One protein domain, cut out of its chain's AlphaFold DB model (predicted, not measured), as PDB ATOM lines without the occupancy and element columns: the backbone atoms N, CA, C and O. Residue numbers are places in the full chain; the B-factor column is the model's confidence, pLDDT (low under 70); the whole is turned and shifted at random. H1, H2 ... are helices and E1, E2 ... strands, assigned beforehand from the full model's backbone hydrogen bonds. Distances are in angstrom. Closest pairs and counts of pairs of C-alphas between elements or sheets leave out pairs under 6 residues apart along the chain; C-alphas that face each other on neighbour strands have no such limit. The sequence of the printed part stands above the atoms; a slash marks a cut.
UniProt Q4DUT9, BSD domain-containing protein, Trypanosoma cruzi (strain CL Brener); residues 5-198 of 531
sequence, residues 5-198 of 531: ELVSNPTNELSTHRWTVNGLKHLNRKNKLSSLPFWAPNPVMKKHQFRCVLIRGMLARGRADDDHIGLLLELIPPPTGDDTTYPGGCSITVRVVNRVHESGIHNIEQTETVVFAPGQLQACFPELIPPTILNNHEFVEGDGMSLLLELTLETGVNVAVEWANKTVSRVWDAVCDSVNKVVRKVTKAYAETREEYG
ATOM      1  N   GLU A   5     -46.061 -41.132 -10.541       87.95
ATOM      2  CA  GLU A   5     -46.666 -41.946 -11.587       87.95
ATOM      3  C   GLU A   5     -45.714 -43.064 -11.996       87.95
ATOM      4  O   GLU A   5     -44.513 -42.843 -12.135       87.95
ATOM      5  N   LEU A   6     -46.235 -44.264 -12.233       86.24
ATOM      6  CA  LEU A   6     -45.453 -45.335 -12.841       86.24
ATOM      7  C   LEU A   6     -45.309 -45.052 -14.345       86.24
ATOM      8  O   LEU A   6     -46.305 -44.990 -15.060       86.24
ATOM      9  N   VAL A   7     -44.075 -44.891 -14.823       86.89
ATOM     10  CA  VAL A   7     -43.762 -44.638 -16.241       86.89
ATOM     11  C   VAL A   7     -43.487 -45.934 -16.986       86.89
ATOM     12  O   VAL A   7     -43.938 -46.115 -18.114       86.89
ATOM     13  N   SER A   8     -42.714 -46.833 -16.380       85.30
ATOM     14  CA  SER A   8     -42.364 -48.109 -16.994       85.30
ATOM     15  C   SER A   8     -42.128 -49.179 -15.940       85.30
ATOM     16  O   SER A   8     -41.675 -48.895 -14.832       85.30
ATOM     17  N   ASN A   9     -42.434 -50.423 -16.289       84.44
ATOM     18  CA  ASN A   9     -42.140 -51.590 -15.467       84.44
ATOM     19  C   ASN A   9     -41.756 -52.772 -16.368       84.44
ATOM     20  O   ASN A   9     -42.524 -53.720 -16.495       84.44
ATOM     21  N   PRO A  10     -40.632 -52.674 -17.101       78.02
ATOM     22  CA  PRO A  10     -40.293 -53.631 -18.154       78.02
ATOM     23  C   PRO A  10     -39.975 -55.036 -17.629       78.02
ATOM     24  O   PRO A  10     -40.032 -55.995 -18.395       78.02
ATOM     25  N   THR A  11     -39.592 -55.167 -16.359       78.80
ATOM     26  CA  THR A  11     -39.334 -56.458 -15.717       78.80
ATOM     27  C   THR A  11     -39.875 -56.439 -14.295       78.80
ATOM     28  O   THR A  11     -40.059 -55.380 -13.701       78.80
ATOM     29  N   ASN A  12     -40.052 -57.621 -13.702       79.40
ATOM     30  CA  ASN A  12     -40.467 -57.750 -12.302       79.40
ATOM     31  C   ASN A  12     -39.500 -57.095 -11.307       79.40
ATOM     32  O   ASN A  12     -39.884 -56.853 -10.167       79.40
ATOM     33  N   GLU A  13     -38.259 -56.836 -11.720       82.81
ATOM     34  CA  GLU A  13     -37.193 -56.297 -10.878       82.81
ATOM     35  C   GLU A  13     -36.959 -54.801 -11.097       82.81
ATOM     36  O   GLU A  13     -36.380 -54.164 -10.219       82.81
ATOM     37  N   LEU A  14     -37.428 -54.236 -12.218       85.91
ATOM     38  CA  LEU A  14     -37.122 -52.879 -12.659       85.91
ATOM     39  C   LEU A  14     -38.401 -52.062 -12.859       85.91
ATOM     40  O   LEU A  14     -39.178 -52.335 -13.768       85.91
ATOM     41  N   SER A  15     -38.561 -50.990 -12.083       89.51
ATOM     42  CA  SER A  15     -39.674 -50.045 -12.240       89.51
ATOM     43  C   SER A  15     -39.177 -48.604 -12.292       89.51
ATOM     44  O   SER A  15     -38.291 -48.229 -11.530       89.51
ATOM     45  N   THR A  16     -39.742 -47.787 -13.178       90.96
ATOM     46  CA  THR A  16     -39.450 -46.354 -13.285       90.96
ATOM     47  C   THR A  16     -40.679 -45.542 -12.934       90.96
ATOM     48  O   THR A  16     -41.755 -45.732 -13.498       90.96
ATOM     49  N   HIS A  17     -40.486 -44.605 -12.021       92.62
ATOM     50  CA  HIS A  17     -41.504 -43.746 -11.445       92.62
ATOM     51  C   HIS A  17     -41.171 -42.291 -11.754       92.62
ATOM     52  O   HIS A  17     -40.006 -41.915 -11.713       92.62
ATOM     53  N   ARG A  18     -42.161 -41.448 -12.032       93.31
ATOM     54  CA  ARG A  18     -41.978 -40.022 -12.309       93.31
ATOM     55  C   ARG A  18     -42.733 -39.190 -11.297       93.31
ATOM     56  O   ARG A  18     -43.911 -39.404 -11.048       93.31
ATOM     57  N   TRP A  19     -42.048 -38.214 -10.730       93.97
ATOM     58  CA  TRP A  19     -42.591 -37.268  -9.780       93.97
ATOM     59  C   TRP A  19     -42.455 -35.850 -10.326       93.97
ATOM     60  O   TRP A  19     -41.349 -35.326 -10.478       93.97
ATOM     61  N   THR A  20     -43.589 -35.213 -10.598       91.48
ATOM     62  CA  THR A  20     -43.643 -33.797 -10.972       91.48
ATOM     63  C   THR A  20     -43.601 -32.954  -9.713       91.48
ATOM     64  O   THR A  20     -44.620 -32.761  -9.073       91.48
ATOM     65  N   VAL A  21     -42.435 -32.460  -9.320       90.62
ATOM     66  CA  VAL A  21     -42.251 -31.643  -8.120       90.62
ATOM     67  C   VAL A  21     -42.743 -30.225  -8.381       90.62
ATOM     68  O   VAL A  21     -42.285 -29.576  -9.311       90.62
ATOM     69  N   ASN A  22     -43.608 -29.707  -7.514       86.84
ATOM     70  CA  ASN A  22     -44.094 -28.331  -7.548       86.84
ATOM     71  C   ASN A  22     -43.720 -27.622  -6.240       86.84
ATOM     72  O   ASN A  22     -43.597 -28.265  -5.197       86.84
ATOM     73  N   GLY A  23     -43.562 -26.297  -6.286       83.41
ATOM     74  CA  GLY A  23     -43.289 -25.489  -5.095       83.41
ATOM     75  C   GLY A  23     -41.819 -25.451  -4.673       83.41
ATOM     76  O   GLY A  23     -41.533 -25.067  -3.538       83.41
ATOM     77  N   LEU A  24     -40.874 -25.792  -5.564       86.62
ATOM     78  CA  LEU A  24     -39.432 -25.725  -5.272       86.62
ATOM     79  C   LEU A  24     -38.984 -24.332  -4.829       86.62
ATOM     80  O   LEU A  24     -38.085 -24.216  -4.002       86.62
ATOM     81  N   LYS A  25     -39.656 -23.280  -5.307       84.93
ATOM     82  CA  LYS A  25     -39.415 -21.889  -4.900       84.93
ATOM     83  C   LYS A  25     -39.489 -21.682  -3.383       84.93
ATOM     84  O   LYS A  25     -38.801 -20.818  -2.846       84.93
ATOM     85  N   HIS A  26     -40.322 -22.457  -2.692       84.73
ATOM     86  CA  HIS A  26     -40.516 -22.349  -1.247       84.73
ATOM     87  C   HIS A  26     -39.570 -23.253  -0.447       84.73
ATOM     88  O   HIS A  26     -39.505 -23.118   0.777       84.73
ATOM     89  N   LEU A  27     -38.826 -24.149  -1.108       87.02
ATOM     90  CA  LEU A  27     -37.914 -25.081  -0.454       87.02
ATOM     91  C   LEU A  27     -36.664 -24.353   0.074       87.02
ATOM     92  O   LEU A  27     -35.855 -23.788  -0.666       87.02
ATOM     93  N   ASN A  28     -36.485 -24.409   1.386       87.13
ATOM     94  CA  ASN A  28     -35.387 -23.826   2.141       87.13
ATOM     95  C   ASN A  28     -34.862 -24.842   3.174       87.13
ATOM     96  O   ASN A  28     -35.382 -25.946   3.292       87.13
ATOM     97  N   ARG A  29     -33.823 -24.488   3.943       86.16
ATOM     98  CA  ARG A  29     -33.205 -25.396   4.935       86.16
ATOM     99  C   ARG A  29     -34.148 -25.860   6.059       86.16
ATOM    100  O   ARG A  29     -33.797 -26.778   6.791       86.16
ATOM    101  N   LYS A  30     -35.289 -25.191   6.260       83.82
ATOM    102  CA  LYS A  30     -36.224 -25.440   7.373       83.82
ATOM    103  C   LYS A  30     -37.438 -26.273   6.974       83.82
ATOM    104  O   LYS A  30     -38.168 -26.719   7.851       83.82
ATOM    105  N   ASN A  31     -37.686 -26.454   5.681       87.25
ATOM    106  CA  ASN A  31     -38.813 -27.235   5.190       87.25
ATOM    107  C   ASN A  31     -38.344 -28.314   4.206       87.25
ATOM    108  O   ASN A  31     -37.166 -28.435   3.874       87.25
ATOM    109  N   LYS A  32     -39.288 -29.153   3.792       89.02
ATOM    110  CA  LYS A  32     -39.065 -30.241   2.844       89.02
ATOM    111  C   LYS A  32     -40.247 -30.330   1.895       89.02
ATOM    112  O   LYS A  32     -41.363 -29.979   2.272       89.02
ATOM    113  N   LEU A  33     -40.007 -30.847   0.699       88.73
ATOM    114  CA  LEU A  33     -41.076 -31.264  -0.205       88.73
ATOM    115  C   LEU A  33     -41.145 -32.782  -0.182       88.73
ATOM    116  O   LEU A  33     -40.116 -33.451  -0.154       88.73
ATOM    117  N   SER A  34     -42.345 -33.344  -0.143       90.18
ATOM    118  CA  SER A  34     -42.534 -34.793  -0.088       90.18
ATOM    119  C   SER A  34     -43.579 -35.217  -1.100       90.18
ATOM    120  O   SER A  34     -44.596 -34.545  -1.251       90.18
ATOM    121  N   SER A  35     -43.326 -36.333  -1.773       90.67
ATOM    122  CA  SER A  35     -44.331 -36.983  -2.600       90.67
ATOM    123  C   SER A  35     -45.378 -37.674  -1.726       90.67
ATOM    124  O   SER A  35     -45.148 -37.956  -0.541       90.67
ATOM    125  N   LEU A  36     -46.515 -38.024  -2.327       85.20
ATOM    126  CA  LEU A  36     -47.369 -39.055  -1.744       85.20
ATOM    127  C   LEU A  36     -46.643 -40.416  -1.768       85.20
ATOM    128  O   LEU A  36     -45.804 -40.640  -2.650       85.20
ATOM    129  N   PRO A  37     -46.924 -41.316  -0.807       88.95
ATOM    130  CA  PRO A  37     -46.413 -42.678  -0.852       88.95
ATOM    131  C   PRO A  37     -46.936 -43.442  -2.071       88.95
ATOM    132  O   PRO A  37     -48.148 -43.494  -2.291       88.95
ATOM    133  N   PHE A  38     -46.036 -44.082  -2.806       88.49
ATOM    134  CA  PHE A  38     -46.337 -44.875  -3.999       88.49
ATOM    135  C   PHE A  38     -45.810 -46.305  -3.847       88.49
ATOM    136  O   PHE A  38     -44.981 -46.582  -2.981       88.49
ATOM    137  N   TRP A  39     -46.301 -47.226  -4.671       85.57
ATOM    138  CA  TRP A  39     -45.872 -48.624  -4.662       85.57
ATOM    139  C   TRP A  39     -44.972 -48.912  -5.857       85.57
ATOM    140  O   TRP A  39     -45.227 -48.433  -6.959       85.57
ATOM    141  N   ALA A  40     -43.952 -49.740  -5.646       81.26
ATOM    142  CA  ALA A  40     -43.204 -50.333  -6.744       81.26
ATOM    143  C   ALA A  40     -43.902 -51.644  -7.164       81.26
ATOM    144  O   ALA A  40     -44.115 -52.505  -6.302       81.26
ATOM    145  N   PRO A  41     -44.265 -51.819  -8.447       75.17
ATOM    146  CA  PRO A  41     -44.961 -53.002  -8.970       75.17
ATOM    147  C   PRO A  41     -44.020 -54.211  -9.114       75.17
ATOM    148  O   PRO A  41     -43.894 -54.813 -10.172       75.17
ATOM    149  N   ASN A  42     -43.328 -54.558  -8.036       73.19
ATOM    150  CA  ASN A  42     -42.350 -55.633  -7.982       73.19
ATOM    151  C   ASN A  42     -42.814 -56.674  -6.948       73.19
ATOM    152  O   ASN A  42     -43.228 -56.278  -5.854       73.19
ATOM    153  N   PRO A  43     -42.731 -57.990  -7.225       70.18
ATOM    154  CA  PRO A  43     -43.191 -59.042  -6.313       70.18
ATOM    155  C   PRO A  43     -42.651 -58.931  -4.881       70.18
ATOM    156  O   PRO A  43     -43.363 -59.259  -3.927       70.18
ATOM    157  N   VAL A  44     -41.416 -58.445  -4.729       71.19
ATOM    158  CA  VAL A  44     -40.726 -58.274  -3.445       71.19
ATOM    159  C   VAL A  44     -41.152 -56.975  -2.752       71.19
ATOM    160  O   VAL A  44     -41.350 -56.933  -1.537       71.19
ATOM    161  N   MET A  45     -41.350 -55.903  -3.523       73.64
ATOM    162  CA  MET A  45     -41.691 -54.572  -3.004       73.64
ATOM    163  C   MET A  45     -43.192 -54.286  -2.973       73.64
ATOM    164  O   MET A  45     -43.576 -53.246  -2.455       73.64
ATOM    165  N   LYS A  46     -44.058 -55.189  -3.450       71.46
ATOM    166  CA  LYS A  46     -45.518 -54.975  -3.531       71.46
ATOM    167  C   LYS A  46     -46.162 -54.579  -2.201       71.46
ATOM    168  O   LYS A  46     -47.188 -53.910  -2.166       71.46
ATOM    169  N   LYS A  47     -45.544 -55.016  -1.100       75.39
ATOM    170  CA  LYS A  47     -45.951 -54.739   0.282       75.39
ATOM    171  C   LYS A  47     -45.279 -53.506   0.899       75.39
ATOM    172  O   LYS A  47     -45.554 -53.148   2.036       75.39
ATOM    173  N   HIS A  48     -44.375 -52.863   0.179       79.85
ATOM    174  CA  HIS A  48     -43.635 -51.706   0.649       79.85
ATOM    175  C   HIS A  48     -44.066 -50.472  -0.136       79.85
ATOM    176  O   HIS A  48     -44.300 -50.528  -1.343       79.85
ATOM    177  N   GLN A  49     -44.169 -49.347   0.561       87.43
ATOM    178  CA  GLN A  49     -44.370 -48.055  -0.078       87.43
ATOM    179  C   GLN A  49     -43.050 -47.301  -0.135       87.43
ATOM    180  O   GLN A  49     -42.169 -47.496   0.698       87.43
ATOM    181  N   PHE A  50     -42.938 -46.405  -1.098       90.63
ATOM    182  CA  PHE A  50     -41.828 -45.483  -1.238       90.63
ATOM    183  C   PHE A  50     -42.331 -44.061  -1.140       90.63
ATOM    184  O   PHE A  50     -43.452 -43.753  -1.540       90.63
ATOM    185  N   ARG A  51     -41.494 -43.180  -0.608       91.88
ATOM    186  CA  ARG A  51     -41.743 -41.745  -0.593       91.88
ATOM    187  C   ARG A  51     -40.476 -41.005  -0.974       91.88
ATOM    188  O   ARG A  51     -39.417 -41.247  -0.402       91.88
ATOM    189  N   CYS A  52     -40.611 -40.067  -1.896       93.69
ATOM    190  CA  CYS A  52     -39.550 -39.144  -2.260       93.69
ATOM    191  C   CYS A  52     -39.628 -37.908  -1.360       93.69
ATOM    192  O   CYS A  52     -40.708 -37.351  -1.154       93.69
ATOM    193  N   VAL A  53     -38.494 -37.469  -0.821       92.38
ATOM    194  CA  VAL A  53     -38.395 -36.279   0.031       92.38
ATOM    195  C   VAL A  53     -37.225 -35.423  -0.433       92.38
ATOM    196  O   VAL A  53     -36.080 -35.859  -0.387       92.38
ATOM    197  N   LEU A  54     -37.500 -34.191  -0.853       92.85
ATOM    198  CA  LEU A  54     -36.470 -33.213  -1.193       92.85
ATOM    199  C   LEU A  54     -36.135 -32.338   0.004       92.85
ATOM    200  O   LEU A  54     -37.029 -31.794   0.660       92.85
ATOM    201  N   ILE A  55     -34.836 -32.176   0.246       90.97
ATOM    202  CA  ILE A  55     -34.290 -31.370   1.337       90.97
ATOM    203  C   ILE A  55     -33.171 -30.494   0.783       90.97
ATOM    204  O   ILE A  55     -32.229 -30.982   0.157       90.97
ATOM    205  N   ARG A  56     -33.246 -29.187   1.040       89.35
ATOM    206  CA  ARG A  56     -32.171 -28.253   0.694       89.35
ATOM    207  C   ARG A  56     -31.125 -28.206   1.799       89.35
ATOM    208  O   ARG A  56     -31.472 -28.062   2.968       89.35
ATOM    209  N   GLY A  57     -29.850 -28.271   1.424       84.97
ATOM    210  CA  GLY A  57     -28.751 -28.123   2.381       84.97
ATOM    211  C   GLY A  57     -28.480 -29.371   3.216       84.97
ATOM    212  O   GLY A  57     -27.984 -29.250   4.333       84.97
ATOM    213  N   MET A  58     -28.751 -30.566   2.670       83.51
ATOM    214  CA  MET A  58     -28.299 -31.832   3.274       83.51
ATOM    215  C   MET A  58     -26.780 -31.828   3.511       83.51
ATOM    216  O   MET A  58     -26.303 -32.341   4.520       83.51
ATOM    217  N   LEU A  59     -26.040 -31.182   2.605       81.25
ATOM    218  CA  LEU A  59     -24.669 -30.729   2.814       81.25
ATOM    219  C   LEU A  59     -24.658 -29.199   2.795       81.25
ATOM    220  O   LEU A  59     -24.640 -28.576   1.732       81.25
ATOM    221  N   ALA A  60     -24.719 -28.599   3.981       77.25
ATOM    222  CA  ALA A  60     -24.768 -27.152   4.123       77.25
ATOM    223  C   ALA A  60     -23.491 -26.497   3.576       77.25
ATOM    224  O   ALA A  60     -22.374 -26.812   3.996       77.25
ATOM    225  N   ARG A  61     -23.671 -25.540   2.668       79.70
ATOM    226  CA  ARG A  61     -22.635 -24.620   2.199       79.70
ATOM    227  C   ARG A  61     -22.747 -23.288   2.938       79.70
ATOM    228  O   ARG A  61     -23.608 -23.101   3.803       79.70
ATOM    229  N   GLY A  62     -21.845 -22.354   2.634       78.96
ATOM    230  CA  GLY A  62     -21.787 -21.056   3.309       78.96
ATOM    231  C   GLY A  62     -23.131 -20.315   3.288       78.96
ATOM    232  O   GLY A  62     -23.652 -19.966   4.347       78.96
ATOM    233  N   ARG A  63     -23.723 -20.122   2.102       83.69
ATOM    234  CA  ARG A  63     -25.051 -19.509   1.939       83.69
ATOM    235  C   ARG A  63     -26.091 -20.574   1.604       83.69
ATOM    236  O   ARG A  63     -25.793 -21.508   0.869       83.69
ATOM    237  N   ALA A  64     -27.316 -20.401   2.101       81.69
ATOM    238  CA  ALA A  64     -28.428 -21.308   1.800       81.69
ATOM    239  C   ALA A  64     -28.732 -21.379   0.296       81.69
ATOM    240  O   ALA A  64     -29.106 -22.436  -0.210       81.69
ATOM    241  N   ASP A  65     -28.507 -20.276  -0.420       82.84
ATOM    242  CA  ASP A  65     -28.729 -20.215  -1.862       82.84
ATOM    243  C   ASP A  65     -27.768 -21.107  -2.658       82.84
ATOM    244  O   ASP A  65     -28.148 -21.623  -3.706       82.84
ATOM    245  N   ASP A  66     -26.580 -21.371  -2.110       86.62
ATOM    246  CA  ASP A  66     -25.542 -22.192  -2.737       86.62
ATOM    247  C   ASP A  66     -25.718 -23.692  -2.450       86.62
ATOM    248  O   ASP A  66     -24.990 -24.530  -2.992       86.62
ATOM    249  N   ASP A  67     -26.649 -24.052  -1.570       88.91
ATOM    250  CA  ASP A  67     -26.879 -25.443  -1.215       88.91
ATOM    251  C   ASP A  67     -27.450 -26.235  -2.381       88.91
ATOM    252  O   ASP A  67     -28.349 -25.781  -3.092       88.91
ATOM    253  N   HIS A  68     -26.993 -27.477  -2.495       89.98
ATOM    254  CA  HIS A  68     -27.668 -28.451  -3.336       89.98
ATOM    255  C   HIS A  68     -28.982 -28.868  -2.673       89.98
ATOM    256  O   HIS A  68     -29.124 -28.860  -1.441       89.98
ATOM    257  N   ILE A  69     -29.948 -29.245  -3.503       91.43
ATOM    258  CA  ILE A  69     -31.132 -29.958  -3.046       91.43
ATOM    259  C   ILE A  69     -30.838 -31.443  -3.207       91.43
ATOM    260  O   ILE A  69     -30.524 -31.910  -4.304       91.43
ATOM    261  N   GLY A  70     -30.921 -32.167  -2.099       92.19
ATOM    262  CA  GLY A  70     -30.791 -33.609  -2.094       92.19
ATOM    263  C   GLY A  70     -32.145 -34.306  -2.056       92.19
ATOM    264  O   GLY A  70     -33.158 -33.719  -1.662       92.19
ATOM    265  N   LEU A  71     -32.146 -35.570  -2.471       93.76
ATOM    266  CA  LEU A  71     -33.301 -36.458  -2.431       93.76
ATOM    267  C   LEU A  71     -33.066 -37.572  -1.411       93.76
ATOM    268  O   LEU A  71     -32.056 -38.271  -1.454       93.76
ATOM    269  N   LEU A  72     -34.039 -37.772  -0.532       93.35
ATOM    270  CA  LEU A  72     -34.192 -38.983   0.258       93.35
ATOM    271  C   LEU A  72     -35.309 -39.823  -0.355       93.35
ATOM    272  O   LEU A  72     -36.440 -39.357  -0.490       93.35
ATOM    273  N   LEU A  73     -34.996 -41.069  -0.694       94.14
ATOM    274  CA  LEU A  73     -35.998 -42.085  -0.971       94.14
ATOM    275  C   LEU A  73     -36.223 -42.891   0.306       94.14
ATOM    276  O   LEU A  73     -35.318 -43.581   0.771       94.14
ATOM    277  N   GLU A  74     -37.420 -42.807   0.871       91.58
ATOM    278  CA  GLU A  74     -37.805 -43.520   2.085       91.58
ATOM    279  C   GLU A  74     -38.645 -44.756   1.738       91.58
ATOM    280  O   GLU A  74     -39.698 -44.635   1.115       91.58
ATOM    281  N   LEU A  75     -38.203 -45.933   2.183       89.67
ATOM    282  CA  LEU A  75     -38.989 -47.160   2.243       89.67
ATOM    283  C   LEU A  75     -39.906 -47.094   3.469       89.67
ATOM    284  O   LEU A  75     -39.450 -47.062   4.613       89.67
ATOM    285  N   ILE A  76     -41.207 -47.104   3.230       87.32
ATOM    286  CA  ILE A  76     -42.243 -47.191   4.250       87.32
ATOM    287  C   ILE A  76     -42.650 -48.669   4.343       87.32
ATOM    288  O   ILE A  76     -43.296 -49.184   3.423       87.32
ATOM    289  N   PRO A  77     -42.257 -49.375   5.420       80.62
ATOM    290  CA  PRO A  77     -42.671 -50.752   5.623       80.62
ATOM    291  C   PRO A  77     -44.180 -50.821   5.899       80.62
ATOM    292  O   PRO A  77     -44.785 -49.828   6.328       80.62
ATOM    293  N   PRO A  78     -44.796 -51.988   5.682       76.34
ATOM    294  CA  PRO A  78     -46.186 -52.191   6.051       76.34
ATOM    295  C   PRO A  78     -46.402 -52.047   7.565       76.34
ATOM    296  O   PRO A  78     -45.461 -52.214   8.348       76.34
ATOM    297  N   PRO A  79     -47.634 -51.732   8.010       69.30
ATOM    298  CA  PRO A  79     -47.984 -51.751   9.429       69.30
ATOM    299  C   PRO A  79     -47.695 -53.127  10.063       69.30
ATOM    300  O   PRO A  79     -47.823 -54.152   9.398       69.30
ATOM    301  N   THR A  80     -47.311 -53.148  11.345       61.32
ATOM    302  CA  THR A  80     -46.967 -54.355  12.129       61.32
ATOM    303  C   THR A  80     -47.969 -55.501  11.947       61.32
ATOM    304  O   THR A  80     -49.165 -55.287  12.129       61.32
ATOM    305  N   GLY A  81     -47.479 -56.715  11.664       58.07
ATOM    306  CA  GLY A  81     -48.287 -57.946  11.604       58.07
ATOM    307  C   GLY A  81     -48.023 -58.835  10.386       58.07
ATOM    308  O   GLY A  81     -48.333 -60.021  10.429       58.07
ATOM    309  N   ASP A  82     -47.406 -58.295   9.337       57.82
ATOM    310  CA  ASP A  82     -46.995 -59.072   8.169       57.82
ATOM    311  C   ASP A  82     -45.512 -59.469   8.280       57.82
ATOM    312  O   ASP A  82     -44.647 -58.599   8.396       57.82
ATOM    313  N   ASP A  83     -45.202 -60.766   8.171       60.31
ATOM    314  CA  ASP A  83     -43.843 -61.258   7.897       60.31
ATOM    315  C   ASP A  83     -43.419 -60.788   6.496       60.31
ATOM    316  O   ASP A  83     -43.582 -61.488   5.492       60.31
ATOM    317  N   THR A  84     -42.950 -59.545   6.384       67.28
ATOM    318  CA  THR A  84     -42.558 -58.965   5.099       67.28
ATOM    319  C   THR A  84     -41.073 -59.090   4.841       67.28
ATOM    320  O   THR A  84     -40.238 -58.546   5.560       67.28
ATOM    321  N   THR A  85     -40.755 -59.764   3.741       75.18
ATOM    322  CA  THR A  85     -39.420 -59.802   3.151       75.18
ATOM    323  C   THR A  85     -39.045 -58.424   2.620       75.18
ATOM    324  O   THR A  85     -39.690 -57.914   1.705       75.18
ATOM    325  N   TYR A  86     -37.994 -57.831   3.178       80.09
ATOM    326  CA  TYR A  86     -37.408 -56.596   2.660       80.09
ATOM    327  C   TYR A  86     -36.738 -56.845   1.299       80.09
ATOM    328  O   TYR A  86     -36.245 -57.951   1.066       80.09
ATOM    329  N   PRO A  87     -36.666 -55.833   0.412       77.56
ATOM    330  CA  PRO A  87     -36.150 -56.019  -0.943       77.56
ATOM    331  C   PRO A  87     -34.647 -56.314  -1.020       77.56
ATOM    332  O   PRO A  87     -34.165 -56.743  -2.066       77.56
ATOM    333  N   GLY A  88     -33.905 -56.150   0.079       83.61
ATOM    334  CA  GLY A  88     -32.479 -56.436   0.107       83.61
ATOM    335  C   GLY A  88     -31.711 -55.427  -0.741       83.61
ATOM    336  O   GLY A  88     -31.880 -54.224  -0.561       83.61
ATOM    337  N   GLY A  89     -30.831 -55.909  -1.618       86.49
ATOM    338  CA  GLY A  89     -30.013 -55.059  -2.479       86.49
ATOM    339  C   GLY A  89     -30.807 -54.427  -3.621       86.49
ATOM    340  O   GLY A  89     -31.454 -55.128  -4.403       86.49
ATOM    341  N   CYS A  90     -30.723 -53.103  -3.725       88.37
ATOM    342  CA  CYS A  90     -31.367 -52.306  -4.757       88.37
ATOM    343  C   CYS A  90     -30.374 -51.332  -5.398       88.37
ATOM    344  O   CYS A  90     -29.586 -50.700  -4.690       88.37
ATOM    345  N   SER A  91     -30.463 -51.166  -6.716       91.23
ATOM    346  CA  SER A  91     -29.860 -50.050  -7.447       91.23
ATOM    347  C   SER A  91     -30.949 -49.024  -7.739       91.23
ATOM    348  O   SER A  91     -32.040 -49.354  -8.205       91.23
ATOM    349  N   ILE A  92     -30.693 -47.777  -7.361       92.62
ATOM    350  CA  ILE A  92     -31.647 -46.681  -7.454       92.62
ATOM    351  C   ILE A  92     -31.018 -45.608  -8.317       92.62
ATOM    352  O   ILE A  92     -30.041 -44.980  -7.910       92.62
ATOM    353  N   THR A  93     -31.609 -45.364  -9.477       93.80
ATOM    354  CA  THR A  93     -31.192 -44.295 -10.380       93.80
ATOM    355  C   THR A  93     -32.200 -43.166 -10.311       93.80
ATOM    356  O   THR A  93     -33.392 -43.369 -10.527       93.80
ATOM    357  N   VAL A  94     -31.726 -41.965 -10.010       94.63
ATOM    358  CA  VAL A  94     -32.535 -40.751  -9.961       94.63
ATOM    359  C   VAL A  94     -32.100 -39.833 -11.084       94.63
ATOM    360  O   VAL A  94     -30.912 -39.551 -11.239       94.63
ATOM    361  N   ARG A  95     -33.073 -39.340 -11.843       93.52
ATOM    362  CA  ARG A  95     -32.885 -38.433 -12.969       93.52
ATOM    363  C   ARG A  95     -33.678 -37.158 -12.761       93.52
ATOM    364  O   ARG A  95     -34.881 -37.192 -12.528       93.52
ATOM    365  N   VAL A  96     -33.009 -36.025 -12.897       93.35
ATOM    366  CA  VAL A  96     -33.634 -34.715 -13.069       93.35
ATOM    367  C   VAL A  96     -33.827 -34.519 -14.568       93.35
ATOM    368  O   VAL A  96     -32.843 -34.403 -15.302       93.35
ATOM    369  N   VAL A  97     -35.077 -34.542 -15.026       90.90
ATOM    370  CA  VAL A  97     -35.396 -34.556 -16.458       90.90
ATOM    371  C   VAL A  97     -35.237 -33.158 -17.050       90.90
ATOM    372  O   VAL A  97     -35.840 -32.194 -16.576       90.90
ATOM    373  N   ASN A  98     -34.439 -33.064 -18.109       89.45
ATOM    374  CA  ASN A  98     -34.383 -31.909 -18.990       89.45
ATOM    375  C   ASN A  98     -35.603 -31.953 -19.923       89.45
ATOM    376  O   ASN A  98     -35.773 -32.892 -20.697       89.45
ATOM    377  N   ARG A  99     -36.470 -30.947 -19.832       82.27
ATOM    378  CA  ARG A  99     -37.742 -30.861 -20.562       82.27
ATOM    379  C   ARG A  99     -37.575 -30.469 -22.031       82.27
ATOM    380  O   ARG A  99     -38.506 -30.646 -22.805       82.27
ATOM    381  N   VAL A 100     -36.424 -29.913 -22.412       81.00
ATOM    382  CA  VAL A 100     -36.170 -29.410 -23.774       81.00
ATOM    383  C   VAL A 100     -35.592 -30.503 -24.667       81.00
ATOM    384  O   VAL A 100     -35.877 -30.549 -25.863       81.00
ATOM    385  N   HIS A 101     -34.792 -31.404 -24.095       77.17
ATOM    386  CA  HIS A 101     -34.099 -32.447 -24.839       77.17
ATOM    387  C   HIS A 101     -34.674 -33.838 -24.556       77.17
ATOM    388  O   HIS A 101     -34.311 -34.490 -23.580       77.17
ATOM    389  N   GLU A 102     -35.486 -34.344 -25.487       72.03
ATOM    390  CA  GLU A 102     -36.087 -35.688 -25.411       72.03
ATOM    391  C   GLU A 102     -35.060 -36.831 -25.369       72.03
ATOM    392  O   GLU A 102     -35.375 -37.936 -24.937       72.03
ATOM    393  N   SER A 103     -33.814 -36.584 -25.788       71.98
ATOM    394  CA  SER A 103     -32.758 -37.603 -25.802       71.98
ATOM    395  C   SER A 103     -32.343 -38.076 -24.404       71.98
ATOM    396  O   SER A 103     -31.637 -39.075 -24.292       71.98
ATOM    397  N   GLY A 104     -32.705 -37.338 -23.348       76.04
ATOM    398  CA  GLY A 104     -32.313 -37.620 -21.966       76.04
ATOM    399  C   GLY A 104     -30.820 -37.429 -21.669       76.04
ATOM    400  O   GLY A 104     -30.415 -37.513 -20.515       76.04
ATOM    401  N   ILE A 105     -29.997 -37.112 -22.677       77.91
ATOM    402  CA  ILE A 105     -28.537 -36.932 -22.559       77.91
ATOM    403  C   ILE A 105     -28.190 -35.779 -21.606       77.91
ATOM    404  O   ILE A 105     -27.154 -35.799 -20.947       77.91
ATOM    405  N   HIS A 106     -29.062 -34.775 -21.536       84.36
ATOM    406  CA  HIS A 106     -28.886 -33.592 -20.697       84.36
ATOM    407  C   HIS A 106     -29.537 -33.728 -19.315       84.36
ATOM    408  O   HIS A 106     -29.560 -32.757 -18.561       84.36
ATOM    409  N   ASN A 107     -30.065 -34.905 -18.970       88.51
ATOM    410  CA  ASN A 107     -30.600 -35.158 -17.638       88.51
ATOM    411  C   ASN A 107     -29.466 -35.193 -16.608       88.51
ATOM    412  O   ASN A 107     -28.352 -35.634 -16.895       88.51
ATOM    413  N   ILE A 108     -29.759 -34.770 -15.380       89.93
ATOM    414  CA  ILE A 108     -28.830 -34.962 -14.262       89.93
ATOM    415  C   ILE A 108     -29.150 -36.310 -13.643       89.93
ATOM    416  O   ILE A 108     -30.235 -36.486 -13.098       89.93
ATOM    417  N   GLU A 109     -28.218 -37.250 -13.737       91.31
ATOM    418  CA  GLU A 109     -28.404 -38.626 -13.287       91.31
ATOM    419  C   GLU A 109     -27.457 -38.964 -12.134       91.31
ATOM    420  O   GLU A 109     -26.261 -38.669 -12.182       91.31
ATOM    421  N   GLN A 110     -27.990 -39.606 -11.095       91.35
ATOM    422  CA  GLN A 110     -27.209 -40.215 -10.023       91.35
ATOM    423  C   GLN A 110     -27.743 -41.612  -9.718       91.35
ATOM    424  O   GLN A 110     -28.952 -41.803  -9.624       91.35
ATOM    425  N   THR A 111     -26.839 -42.571  -9.511       91.04
ATOM    426  CA  THR A 111     -27.190 -43.960  -9.184       91.04
ATOM    427  C   THR A 111     -26.542 -44.391  -7.880       91.04
ATOM    428  O   THR A 111     -25.312 -44.466  -7.775       91.04
ATOM    429  N   GLU A 112     -27.370 -44.756  -6.911       87.36
ATOM    430  CA  GLU A 112     -26.940 -45.269  -5.617       87.36
ATOM    431  C   GLU A 112     -27.375 -46.713  -5.417       87.36
ATOM    432  O   GLU A 112     -28.479 -47.109  -5.781       87.36
ATOM    433  N   THR A 113     -26.493 -47.490  -4.797       87.90
ATOM    434  CA  THR A 113     -26.743 -48.898  -4.491       87.90
ATOM    435  C   THR A 113     -26.935 -49.034  -2.989       87.90
ATOM    436  O   THR A 113     -26.018 -48.739  -2.218       87.90
ATOM    437  N   VAL A 114     -28.107 -49.489  -2.555       87.75
ATOM    438  CA  VAL A 114     -28.481 -49.574  -1.138       87.75
ATOM    439  C   VAL A 114     -28.982 -50.968  -0.792       87.75
ATOM    440  O   VAL A 114     -29.556 -51.661  -1.625       87.75
ATOM    441  N   VAL A 115     -28.793 -51.382   0.461       87.22
ATOM    442  CA  VAL A 115     -29.507 -52.535   1.017       87.22
ATOM    443  C   VAL A 115     -30.656 -52.015   1.865       87.22
ATOM    444  O   VAL A 115     -30.429 -51.448   2.933       87.22
ATOM    445  N   PHE A 116     -31.883 -52.216   1.401       86.95
ATOM    446  CA  PHE A 116     -33.073 -51.957   2.192       86.95
ATOM    447  C   PHE A 116     -33.309 -53.104   3.173       86.95
ATOM    448  O   PHE A 116     -33.538 -54.251   2.787       86.95
ATOM    449  N   ALA A 117     -33.260 -52.772   4.457       84.16
ATOM    450  CA  ALA A 117     -33.424 -53.689   5.580       84.16
ATOM    451  C   ALA A 117     -34.039 -52.923   6.766       84.16
ATOM    452  O   ALA A 117     -34.012 -51.692   6.755       84.16
ATOM    453  N   PRO A 118     -34.523 -53.589   7.832       80.91
ATOM    454  CA  PRO A 118     -35.102 -52.903   8.994       80.91
ATOM    455  C   PRO A 118     -34.233 -51.775   9.582       80.91
ATOM    456  O   PRO A 118     -34.762 -50.791  10.088       80.91
ATOM    457  N   GLY A 119     -32.900 -51.898   9.495       80.88
ATOM    458  CA  GLY A 119     -31.947 -50.879   9.959       80.88
ATOM    459  C   GLY A 119     -31.585 -49.790   8.939       80.88
ATOM    460  O   GLY A 119     -30.952 -48.810   9.318       80.88
ATOM    461  N   GLN A 120     -31.963 -49.945   7.667       85.39
ATOM    462  CA  GLN A 120     -31.666 -49.008   6.582       85.39
ATOM    463  C   GLN A 120     -32.880 -48.920   5.651       85.39
ATOM    464  O   GLN A 120     -33.032 -49.697   4.713       85.39
ATOM    465  N   LEU A 121     -33.756 -47.955   5.929       88.69
ATOM    466  CA  LEU A 121     -34.996 -47.723   5.178       88.69
ATOM    467  C   LEU A 121     -34.884 -46.544   4.207       88.69
ATOM    468  O   LEU A 121     -35.890 -46.080   3.688       88.69
ATOM    469  N   GLN A 122     -33.687 -45.995   4.004       90.84
ATOM    470  CA  GLN A 122     -33.499 -44.775   3.225       90.84
ATOM    471  C   GLN A 122     -32.357 -44.925   2.222       90.84
ATOM    472  O   GLN A 122     -31.302 -45.465   2.559       90.84
ATOM    473  N   ALA A 123     -32.550 -44.389   1.022       91.01
ATOM    474  CA  ALA A 123     -31.478 -44.069   0.086       91.01
ATOM    475  C   ALA A 123     -31.351 -42.549  -0.028       91.01
ATOM    476  O   ALA A 123     -32.345 -41.830   0.075       91.01
ATOM    477  N   CYS A 124     -30.129 -42.051  -0.197       90.80
ATOM    478  CA  CYS A 124     -29.825 -40.631  -0.078       90.80
ATOM    479  C   CYS A 124     -28.963 -40.159  -1.245       90.80
ATOM    480  O   CYS A 124     -27.887 -40.698  -1.471       90.80
ATOM    481  N   PHE A 125     -29.401 -39.085  -1.891       92.98
ATOM    482  CA  PHE A 125     -28.719 -38.391  -2.978       92.98
ATOM    483  C   PHE A 125     -28.485 -36.942  -2.532       92.98
ATOM    484  O   PHE A 125     -29.308 -36.075  -2.820       92.98
ATOM    485  N   PRO A 126     -27.434 -36.662  -1.739       88.61
ATOM    486  CA  PRO A 126     -27.306 -35.398  -1.007       88.61
ATOM    487  C   PRO A 126     -27.034 -34.179  -1.900       88.61
ATOM    488  O   PRO A 126     -27.358 -33.057  -1.514       88.61
ATOM    489  N   GLU A 127     -26.453 -34.389  -3.082       89.23
ATOM    490  CA  GLU A 127     -26.092 -33.342  -4.048       89.23
ATOM    491  C   GLU A 127     -26.752 -33.595  -5.414       89.23
ATOM    492  O   GLU A 127     -26.104 -33.482  -6.451       89.23
ATOM    493  N   LEU A 128     -28.033 -33.986  -5.425       91.63
ATOM    494  CA  LEU A 128     -28.751 -34.339  -6.658       91.63
ATOM    495  C   LEU A 128     -28.984 -33.134  -7.580       91.63
ATOM    496  O   LEU A 128     -28.695 -33.205  -8.770       91.63
ATOM    497  N   ILE A 129     -29.524 -32.036  -7.042       91.32
ATOM    498  CA  ILE A 129     -29.896 -30.847  -7.818       91.32
ATOM    499  C   ILE A 129     -28.985 -29.685  -7.399       91.32
ATOM    500  O   ILE A 129     -29.135 -29.147  -6.295       91.32
ATOM    501  N   PRO A 130     -28.046 -29.269  -8.263       90.31
ATOM    502  CA  PRO A 130     -27.256 -28.067  -8.045       90.31
ATOM    503  C   PRO A 130     -28.132 -26.807  -7.986       90.31
ATOM    504  O   PRO A 130     -29.131 -26.715  -8.704       90.31
ATOM    505  N   PRO A 131     -27.740 -25.779  -7.215       86.54
ATOM    506  CA  PRO A 131     -28.509 -24.536  -7.100       86.54
ATOM    507  C   PRO A 131     -28.680 -23.805  -8.442       86.54
ATOM    508  O   PRO A 131     -29.673 -23.111  -8.646       86.54
ATOM    509  N   THR A 132     -27.752 -23.991  -9.387       87.69
ATOM    510  CA  THR A 132     -27.816 -23.403 -10.735       87.69
ATOM    511  C   THR A 132     -29.012 -23.896 -11.551       87.69
ATOM    512  O   THR A 132     -29.486 -23.169 -12.422       87.69
ATOM    513  N   ILE A 133     -29.531 -25.093 -11.257       87.79
ATOM    514  CA  ILE A 133     -30.665 -25.698 -11.971       87.79
ATOM    515  C   ILE A 133     -31.974 -24.971 -11.688       87.79
ATOM    516  O   ILE A 133     -32.822 -24.894 -12.570       87.79
ATOM    517  N   LEU A 134     -32.116 -24.358 -10.510       83.36
ATOM    518  CA  LEU A 134     -33.332 -23.629 -10.136       83.36
ATOM    519  C   LEU A 134     -33.617 -22.418 -11.037       83.36
ATOM    520  O   LEU A 134     -34.761 -21.983 -11.126       83.36
ATOM    521  N   ASN A 135     -32.590 -21.900 -11.718       83.88
ATOM    522  CA  ASN A 135     -32.704 -20.794 -12.672       83.88
ATOM    523  C   ASN A 135     -32.673 -21.263 -14.138       83.88
ATOM    524  O   ASN A 135     -32.700 -20.428 -15.042       83.88
ATOM    525  N   ASN A 136     -32.575 -22.571 -14.391       87.49
ATOM    526  CA  ASN A 136     -32.501 -23.110 -15.742       87.49
ATOM    527  C   ASN A 136     -33.887 -23.562 -16.226       87.49
ATOM    528  O   ASN A 136     -34.431 -24.562 -15.753       87.49
ATOM    529  N   HIS A 137     -34.416 -22.842 -17.217       86.74
ATOM    530  CA  HIS A 137     -35.697 -23.126 -17.871       86.74
ATOM    531  C   HIS A 137     -35.759 -24.510 -18.539       86.74
ATOM    532  O   HIS A 137     -36.846 -25.028 -18.765       86.74
ATOM    533  N   GLU A 138     -34.609 -25.127 -18.828       88.57
ATOM    534  CA  GLU A 138     -34.563 -26.485 -19.372       88.57
ATOM    535  C   GLU A 138     -35.033 -27.548 -18.368       88.57
ATOM    536  O   GLU A 138     -35.482 -28.615 -18.774       88.57
ATOM    537  N   PHE A 139     -34.952 -27.281 -17.063       89.32
ATOM    538  CA  PHE A 139     -35.355 -28.227 -16.014       89.32
ATOM    539  C   PHE A 139     -36.582 -27.746 -15.236       89.32
ATOM    540  O   PHE A 139     -37.410 -28.557 -14.806       89.32
ATOM    541  N   VAL A 140     -36.682 -26.429 -15.039       88.87
ATOM    542  CA  VAL A 140     -37.666 -25.796 -14.165       88.87
ATOM    543  C   VAL A 140     -38.660 -24.969 -14.973       88.87
ATOM    544  O   VAL A 140     -38.270 -24.088 -15.734       88.87
ATOM    545  N   GLU A 141     -39.951 -25.220 -14.766       85.25
ATOM    546  CA  GLU A 141     -41.045 -24.579 -15.501       85.25
ATOM    547  C   GLU A 141     -42.014 -23.830 -14.573       85.25
ATOM    548  O   GLU A 141     -42.338 -24.290 -13.475       85.25
ATOM    549  N   GLY A 142     -42.522 -22.689 -15.048       78.79
ATOM    550  CA  GLY A 142     -43.602 -21.931 -14.415       78.79
ATOM    551  C   GLY A 142     -43.213 -21.161 -13.149       78.79
ATOM    552  O   GLY A 142     -42.151 -21.351 -12.554       78.79
ATOM    553  N   ASP A 143     -44.125 -20.297 -12.694       72.04
ATOM    554  CA  ASP A 143     -43.909 -19.403 -11.543       72.04
ATOM    555  C   ASP A 143     -43.665 -20.147 -10.217       72.04
ATOM    556  O   ASP A 143     -43.047 -19.612  -9.288       72.04
ATOM    557  N   GLY A 144     -44.144 -21.392 -10.127       70.47
ATOM    558  CA  GLY A 144     -43.981 -22.278  -8.973       70.47
ATOM    559  C   GLY A 144     -42.673 -23.076  -8.947       70.47
ATOM    560  O   GLY A 144     -42.466 -23.830  -7.993       70.47
ATOM    561  N   MET A 145     -41.809 -22.923  -9.959       83.90
ATOM    562  CA  MET A 145     -40.603 -23.728 -10.177       83.90
ATOM    563  C   MET A 145     -40.902 -25.237 -10.151       83.90
ATOM    564  O   MET A 145     -40.576 -25.938  -9.193       83.90
ATOM    565  N   SER A 146     -41.572 -25.732 -11.191       86.10
ATOM    566  CA  SER A 146     -41.901 -27.151 -11.347       86.10
ATOM    567  C   SER A 146     -40.754 -27.931 -11.981       86.10
ATOM    568  O   SER A 146     -40.230 -27.524 -13.015       86.10
ATOM    569  N   LEU A 147     -40.404 -29.093 -11.439       90.99
ATOM    570  CA  LEU A 147     -39.324 -29.953 -11.931       90.99
ATOM    571  C   LEU A 147     -39.810 -31.397 -12.082       90.99
ATOM    572  O   LEU A 147     -40.621 -31.861 -11.289       90.99
ATOM    573  N   LEU A 148     -39.299 -32.119 -13.077       91.35
ATOM    574  CA  LEU A 148     -39.594 -33.541 -13.271       91.35
ATOM    575  C   LEU A 148     -38.445 -34.395 -12.725       91.35
ATOM    576  O   LEU A 148     -37.307 -34.281 -13.184       91.35
ATOM    577  N   LEU A 149     -38.749 -35.252 -11.751       93.67
ATOM    578  CA  LEU A 149     -37.844 -36.289 -11.259       93.67
ATOM    579  C   LEU A 149     -38.295 -37.652 -11.767       93.67
ATOM    580  O   LEU A 149     -39.463 -37.995 -11.636       93.67
ATOM    581  N   GLU A 150     -37.371 -38.449 -12.278       93.56
ATOM    582  CA  GLU A 150     -37.585 -39.865 -12.566       93.56
ATOM    583  C   GLU A 150     -36.738 -40.718 -11.626       93.56
ATOM    584  O   GLU A 150     -35.576 -40.422 -11.364       93.56
ATOM    585  N   LEU A 151     -37.341 -41.768 -11.091       93.86
ATOM    586  CA  LEU A 151     -36.765 -42.694 -10.138       93.86
ATOM    587  C   LEU A 151     -36.898 -44.105 -10.700       93.86
ATOM    588  O   LEU A 151     -37.997 -44.650 -10.754       93.86
ATOM    589  N   THR A 152     -35.780 -44.709 -11.066       92.75
ATOM    590  CA  THR A 152     -35.708 -46.109 -11.471       92.75
ATOM    591  C   THR A 152     -35.231 -46.951 -10.293       92.75
ATOM    592  O   THR A 152     -34.172 -46.692  -9.723       92.75
ATOM    593  N   LEU A 153     -36.031 -47.947  -9.921       91.05
ATOM    594  CA  LEU A 153     -35.772 -48.904  -8.853       91.05
ATOM    595  C   LEU A 153     -35.503 -50.272  -9.469       91.05
ATOM    596  O   LEU A 153     -36.396 -50.836 -10.099       91.05
ATOM    597  N   GLU A 154     -34.303 -50.793  -9.247       89.14
ATOM    598  CA  GLU A 154     -33.882 -52.139  -9.629       89.14
ATOM    599  C   GLU A 154     -33.618 -52.967  -8.364       89.14
ATOM    600  O   GLU A 154     -32.803 -52.582  -7.524       89.14
ATOM    601  N   THR A 155     -34.312 -54.091  -8.183       85.93
ATOM    602  CA  THR A 155     -34.109 -55.010  -7.042       85.93
ATOM    603  C   THR A 155     -33.289 -56.234  -7.413       85.93
ATOM    604  O   THR A 155     -33.175 -56.562  -8.582       85.93
ATOM    605  N   GLY A 156     -32.807 -56.980  -6.414       78.93
ATOM    606  CA  GLY A 156     -32.058 -58.223  -6.651       78.93
ATOM    607  C   GLY A 156     -30.578 -57.975  -6.943       78.93
ATOM    608  O   GLY A 156     -29.822 -58.899  -7.241       78.93
ATOM    609  N   VAL A 157     -30.142 -56.725  -6.797       80.38
ATOM    610  CA  VAL A 157     -28.778 -56.297  -7.070       80.38
ATOM    611  C   VAL A 157     -27.849 -56.824  -5.983       80.38
ATOM    612  O   VAL A 157     -28.017 -56.553  -4.791       80.38
ATOM    613  N   ASN A 158     -26.810 -57.553  -6.389       78.27
ATOM    614  CA  ASN A 158     -25.756 -57.953  -5.469       78.27
ATOM    615  C   ASN A 158     -24.859 -56.748  -5.166       78.27
ATOM    616  O   ASN A 158     -23.903 -56.455  -5.887       78.27
ATOM    617  N   VAL A 159     -25.165 -56.071  -4.060       70.51
ATOM    618  CA  VAL A 159     -24.467 -54.859  -3.621       70.51
ATOM    619  C   VAL A 159     -22.959 -55.083  -3.502       70.51
ATOM    620  O   VAL A 159     -22.195 -54.210  -3.888       70.51
ATOM    621  N   ALA A 160     -22.490 -56.258  -3.066       62.08
ATOM    622  CA  ALA A 160     -21.052 -56.530  -2.977       62.08
ATOM    623  C   ALA A 160     -20.366 -56.534  -4.356       62.08
ATOM    624  O   ALA A 160     -19.243 -56.045  -4.488       62.08
ATOM    625  N   VAL A 161     -21.046 -57.044  -5.387       63.52
ATOM    626  CA  VAL A 161     -20.539 -57.066  -6.768       63.52
ATOM    627  C   VAL A 161     -20.560 -55.667  -7.377       63.52
ATOM    628  O   VAL A 161     -19.568 -55.250  -7.970       63.52
ATOM    629  N   GLU A 162     -21.638 -54.903  -7.192       61.04
ATOM    630  CA  GLU A 162     -21.677 -53.517  -7.670       61.04
ATOM    631  C   GLU A 162     -20.653 -52.633  -6.970       61.04
ATOM    632  O   GLU A 162     -19.992 -51.824  -7.620       61.04
ATOM    633  N   TRP A 163     -20.471 -52.813  -5.662       59.63
ATOM    634  CA  TRP A 163     -19.415 -52.132  -4.931       59.63
ATOM    635  C   TRP A 163     -18.045 -52.536  -5.453       59.63
ATOM    636  O   TRP A 163     -17.226 -51.649  -5.652       59.63
ATOM    637  N   ALA A 164     -17.786 -53.811  -5.756       51.06
ATOM    638  CA  ALA A 164     -16.534 -54.218  -6.393       51.06
ATOM    639  C   ALA A 164     -16.347 -53.545  -7.767       51.06
ATOM    640  O   ALA A 164     -15.277 -53.005  -8.032       51.06
ATOM    641  N   ASN A 165     -17.390 -53.468  -8.597       53.98
ATOM    642  CA  ASN A 165     -17.336 -52.814  -9.912       53.98
ATOM    643  C   ASN A 165     -17.118 -51.288  -9.813       53.98
ATOM    644  O   ASN A 165     -16.286 -50.722 -10.530       53.98
ATOM    645  N   LYS A 166     -17.805 -50.613  -8.880       52.06
ATOM    646  CA  LYS A 166     -17.590 -49.186  -8.562       52.06
ATOM    647  C   LYS A 166     -16.203 -48.955  -7.949       52.06
ATOM    648  O   LYS A 166     -15.553 -47.958  -8.253       52.06
ATOM    649  N   THR A 167     -15.716 -49.895  -7.140       45.54
ATOM    650  CA  THR A 167     -14.401 -49.815  -6.491       45.54
ATOM    651  C   THR A 167     -13.279 -49.995  -7.509       45.54
ATOM    652  O   THR A 167     -12.351 -49.201  -7.493       45.54
ATOM    653  N   VAL A 168     -13.381 -50.925  -8.465       47.02
ATOM    654  CA  VAL A 168     -12.361 -51.138  -9.515       47.02
ATOM    655  C   VAL A 168     -12.247 -49.944 -10.478       47.02
ATOM    656  O   VAL A 168     -11.184 -49.725 -11.052       47.02
ATOM    657  N   SER A 169     -13.286 -49.109 -10.600       43.29
ATOM    658  CA  SER A 169     -13.261 -47.895 -11.433       43.29
ATOM    659  C   SER A 169     -12.851 -46.608 -10.694       43.29
ATOM    660  O   SER A 169     -12.578 -45.605 -11.352       43.29
ATOM    661  N   ARG A 170     -12.754 -46.600  -9.351       40.74
ATOM    662  CA  ARG A 170     -12.464 -45.390  -8.544       40.74
ATOM    663  C   ARG A 170     -11.618 -45.662  -7.284       40.74
ATOM    664  O   ARG A 170     -11.924 -45.150  -6.212       40.74
ATOM    665  N   VAL A 171     -10.546 -46.453  -7.390       38.67
ATOM    666  CA  VAL A 171      -9.760 -46.937  -6.229       38.67
ATOM    667  C   VAL A 171      -9.103 -45.854  -5.342       38.67
ATOM    668  O   VAL A 171      -8.731 -46.212  -4.233       38.67
ATOM    669  N   TRP A 172      -8.939 -44.568  -5.700       34.45
ATOM    670  CA  TRP A 172      -7.909 -43.777  -4.983       34.45
ATOM    671  C   TRP A 172      -8.266 -42.753  -3.889       34.45
ATOM    672  O   TRP A 172      -7.474 -42.650  -2.960       34.45
ATOM    673  N   ASP A 173      -9.395 -42.049  -3.837       32.08
ATOM    674  CA  ASP A 173      -9.467 -40.941  -2.859       32.08
ATOM    675  C   ASP A 173     -10.360 -41.257  -1.650       32.08
ATOM    676  O   ASP A 173     -11.524 -40.903  -1.622       32.08
ATOM    677  N   ALA A 174      -9.818 -41.928  -0.627       38.07
ATOM    678  CA  ALA A 174     -10.126 -41.728   0.807       38.07
ATOM    679  C   ALA A 174     -11.595 -41.791   1.344       38.07
ATOM    680  O   ALA A 174     -11.840 -41.397   2.487       38.07
ATOM    681  N   VAL A 175     -12.588 -42.280   0.589       42.74
ATOM    682  CA  VAL A 175     -14.003 -41.866   0.782       42.74
ATOM    683  C   VAL A 175     -14.946 -42.806   1.573       42.74
ATOM    684  O   VAL A 175     -16.001 -42.350   2.021       42.74
ATOM    685  N   CYS A 176     -14.613 -44.065   1.881       37.29
ATOM    686  CA  CYS A 176     -15.619 -44.990   2.462       37.29
ATOM    687  C   CYS A 176     -15.982 -44.762   3.950       37.29
ATOM    688  O   CYS A 176     -17.103 -45.075   4.356       37.29
ATOM    689  N   ASP A 177     -15.125 -44.124   4.750       40.17
ATOM    690  CA  ASP A 177     -15.484 -43.740   6.130       40.17
ATOM    691  C   ASP A 177     -16.301 -42.439   6.204       40.17
ATOM    692  O   ASP A 177     -16.926 -42.148   7.229       40.17
ATOM    693  N   SER A 178     -16.324 -41.655   5.120       44.62
ATOM    694  CA  SER A 178     -17.062 -40.394   5.052       44.62
ATOM    695  C   SER A 178     -18.541 -40.631   4.758       44.62
ATOM    696  O   SER A 178     -19.387 -40.064   5.437       44.62
ATOM    697  N   VAL A 179     -18.885 -41.540   3.840       44.29
ATOM    698  CA  VAL A 179     -20.281 -41.722   3.399       44.29
ATOM    699  C   VAL A 179     -21.161 -42.333   4.489       44.29
ATOM    700  O   VAL A 179     -22.223 -41.794   4.769       44.29
ATOM    701  N   ASN A 180     -20.711 -43.365   5.210       42.36
ATOM    702  CA  ASN A 180     -21.488 -43.908   6.335       42.36
ATOM    703  C   ASN A 180     -21.620 -42.909   7.494       42.36
ATOM    704  O   ASN A 180     -22.647 -42.877   8.174       42.36
ATOM    705  N   LYS A 181     -20.605 -42.063   7.718       48.29
ATOM    706  CA  LYS A 181     -20.701 -40.956   8.678       48.29
ATOM    707  C   LYS A 181     -21.641 -39.865   8.184       48.29
ATOM    708  O   LYS A 181     -22.352 -39.317   9.012       48.29
ATOM    709  N   VAL A 182     -21.671 -39.558   6.888       53.39
ATOM    710  CA  VAL A 182     -22.575 -38.572   6.281       53.39
ATOM    711  C   VAL A 182     -24.004 -39.089   6.299       53.39
ATOM    712  O   VAL A 182     -24.847 -38.391   6.828       53.39
ATOM    713  N   VAL A 183     -24.279 -40.319   5.857       51.92
ATOM    714  CA  VAL A 183     -25.613 -40.936   5.933       51.92
ATOM    715  C   VAL A 183     -26.085 -40.968   7.379       51.92
ATOM    716  O   VAL A 183     -27.143 -40.433   7.669       51.92
ATOM    717  N   ARG A 184     -25.272 -41.456   8.329       54.75
ATOM    718  CA  ARG A 184     -25.652 -41.411   9.751       54.75
ATOM    719  C   ARG A 184     -25.818 -39.991  10.272       54.75
ATOM    720  O   ARG A 184     -26.733 -39.773  11.048       54.75
ATOM    721  N   LYS A 185     -24.978 -39.027   9.880       56.83
ATOM    722  CA  LYS A 185     -25.130 -37.616  10.274       56.83
ATOM    723  C   LYS A 185     -26.363 -36.982   9.656       56.83
ATOM    724  O   LYS A 185     -26.956 -36.157  10.318       56.83
ATOM    725  N   VAL A 186     -26.754 -37.354   8.444       54.65
ATOM    726  CA  VAL A 186     -27.938 -36.850   7.748       54.65
ATOM    727  C   VAL A 186     -29.187 -37.488   8.340       54.65
ATOM    728  O   VAL A 186     -30.118 -36.770   8.670       54.65
ATOM    729  N   THR A 187     -29.198 -38.801   8.575       55.37
ATOM    730  CA  THR A 187     -30.289 -39.493   9.274       55.37
ATOM    731  C   THR A 187     -30.413 -38.996  10.713       55.37
ATOM    732  O   THR A 187     -31.524 -38.771  11.179       55.37
ATOM    733  N   LYS A 188     -29.289 -38.762  11.406       55.40
ATOM    734  CA  LYS A 188     -29.267 -38.182  12.753       55.40
ATOM    735  C   LYS A 188     -29.678 -36.718  12.735       55.40
ATOM    736  O   LYS A 188     -30.512 -36.369  13.538       55.40
ATOM    737  N   ALA A 189     -29.211 -35.899  11.796       54.00
ATOM    738  CA  ALA A 189     -29.643 -34.510  11.650       54.00
ATOM    739  C   ALA A 189     -31.121 -34.421  11.267       54.00
ATOM    740  O   ALA A 189     -31.791 -33.501  11.707       54.00
ATOM    741  N   TYR A 190     -31.649 -35.376  10.498       49.94
ATOM    742  CA  TYR A 190     -33.072 -35.500  10.179       49.94
ATOM    743  C   TYR A 190     -33.895 -35.951  11.394       49.94
ATOM    744  O   TYR A 190     -34.982 -35.432  11.633       49.94
ATOM    745  N   ALA A 191     -33.377 -36.887  12.193       51.48
ATOM    746  CA  ALA A 191     -33.997 -37.305  13.450       51.48
ATOM    747  C   ALA A 191     -33.921 -36.207  14.530       51.48
ATOM    748  O   ALA A 191     -34.901 -35.964  15.221       51.48
ATOM    749  N   GLU A 192     -32.805 -35.486  14.620       48.48
ATOM    750  CA  GLU A 192     -32.576 -34.363  15.533       48.48
ATOM    751  C   GLU A 192     -33.380 -33.137  15.096       48.48
ATOM    752  O   GLU A 192     -34.006 -32.521  15.940       48.48
ATOM    753  N   THR A 193     -33.506 -32.826  13.799       48.26
ATOM    754  CA  THR A 193     -34.468 -31.793  13.353       48.26
ATOM    755  C   THR A 193     -35.913 -32.209  13.614       48.26
ATOM    756  O   THR A 193     -36.756 -31.345  13.838       48.26
ATOM    757  N   ARG A 194     -36.213 -33.512  13.651       40.67
ATOM    758  CA  ARG A 194     -37.525 -34.027  14.059       40.67
ATOM    759  C   ARG A 194     -37.768 -33.906  15.573       40.67
ATOM    760  O   ARG A 194     -38.921 -33.720  15.954       40.67
ATOM    761  N   GLU A 195     -36.734 -33.974  16.413       45.89
ATOM    762  CA  GLU A 195     -36.842 -33.791  17.871       45.89
ATOM    763  C   GLU A 195     -36.728 -32.314  18.307       45.89
ATOM    764  O   GLU A 195     -37.580 -31.842  19.055       45.89
ATOM    765  N   GLU A 196     -35.765 -31.541  17.794       42.73
ATOM    766  CA  GLU A 196     -35.529 -30.131  18.164       42.73
ATOM    767  C   GLU A 196     -36.577 -29.159  17.600       42.73
ATOM    768  O   GLU A 196     -36.845 -28.130  18.217       42.73
ATOM    769  N   TYR A 197     -37.230 -29.475  16.474       41.04
ATOM    770  CA  TYR A 197     -38.338 -28.660  15.939       41.04
ATOM    771  C   TYR A 197     -39.724 -29.233  16.256       41.04
ATOM    772  O   TYR A 197     -40.741 -28.655  15.865       41.04
ATOM    773  N   GLY A 198     -39.785 -30.302  17.056       35.74
ATOM    774  CA  GLY A 198     -41.020 -30.809  17.655       35.74
ATOM    775  C   GLY A 198     -41.616 -29.887  18.728       35.74
ATOM    776  O   GLY A 198     -42.658 -30.208  19.296       35.74
TER     777      GLY A 198
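What this domain is: This is residues 5 to 198 of the 531 residues of the protein "BSD domain-containing protein" of Trypanosoma cruzi (strain CL Brener) (UniProt Q4DUT9). Picture a sandwich of two twisted sheets, one of five strands and one of four, with their strands crossed at 39 degrees and a short helix, H1, at one end. Beyond the edge strand E7, H2 leads the chain out of this body, and the long helix H3 then folds back past the outside of the smaller sheet, grazing it near E8; residues 164 to 181, of which 164 to 169 belong to H2 and 176 to 181 to H3, stick out. The printed part has 194 residues with nine named strands and three named helices, in the order E1 to E8, H1, E9, H2, H3. The sheets run E1 E2 E9 E6 E7 and E3 E4 E5 E8, both antiparallel, and the class is mixed, helices and strands. The whole is compact, with a radius of gyration of the C-alphas of 16.9 A and spans of 45 by 41 by 38 A.

How they stand to each other: Start in the larger sheet, twisted, at its inner strand E9, residues 146 to 155. On one side of E9 is E2, residues 14 to 21, antiparallel at 162 degrees; look for N 17 and O 151, 2.8 A apart. E2 forms a hairpin with the edge strand E1, residues 5 to 11, where N 7 and O 16 are 2.8 A apart. On the other side of E9 is E6, residues 88 to 96, with N 93 and O 152 at 2.9 A. E6 forms a hairpin with the edge strand E7, residues 108 to 116; N 92 and O 112 are 2.8 A apart. The second sheet, also twisted, holds a meander, each strand the antiparallel neighbour of the one before: E3, residues 32 to 34, E4, residues 49 to 56, and E5, residues 69 to 76. Look for N 54 and O 33 at 2.8 A, and for N 53 and O 72 at 2.8 A. Beside E5 is the edge strand E8, residues 122 to 129, which bends by 61 degrees at residue 126; N 71 and O 125 are 2.9 A apart. The parts of the two sheets that face each other are 9.0 A apart centre to centre, and the closest C-alphas of E7 and E8 are those of Val 114 and Ala 123, 6.4 A. H2, residues 159 to 169, is on the larger sheet at a height of 11.0 A over the sheet and runs along the strands, at 24 degrees to E7 on the local plane; its closest C-alphas to E7 are those of Val 159 and Thr 113, 6.4 A. H3, residues 176 to 196, only grazes the smaller sheet with its residues 182 to 190, and C-alphas 183 and 124, its closest pair with E8, are 7.3 A apart. H1, residues 131 to 135, only grazes the larger sheet with its residues 133 to 134. In H2 every O i to N i+4 pair is within hydrogen-bond range; in H3 15 of 17 are, and in H1 0 of 1, beside 2 of 2 O i to N i+3 pairs.

Where its parts are: Find C-alpha 5 at (-46.666, -41.946, -11.587), where E1 begins. E9, the longest strand, runs 29.2 A from C-alpha 146 at (-41.901, -27.151, -11.347). E6 measures 25.4 A, E7 24.0 A and E4 23.3 A. H3 runs 29.4 A, ending at C-alpha 196 at (-35.529, -30.131, 18.164).

The domain as a whole: The C-alphas farthest apart are those of Gly 81 and His 137, 47.3 A. The printed part has no cut. Look for long links from E3 to E4, E4 to E5, E5 to E6 and E6 to E7. The mean pLDDT of the printed part is 77.5; residues 79 to 84 and 160 to 198 are under 70.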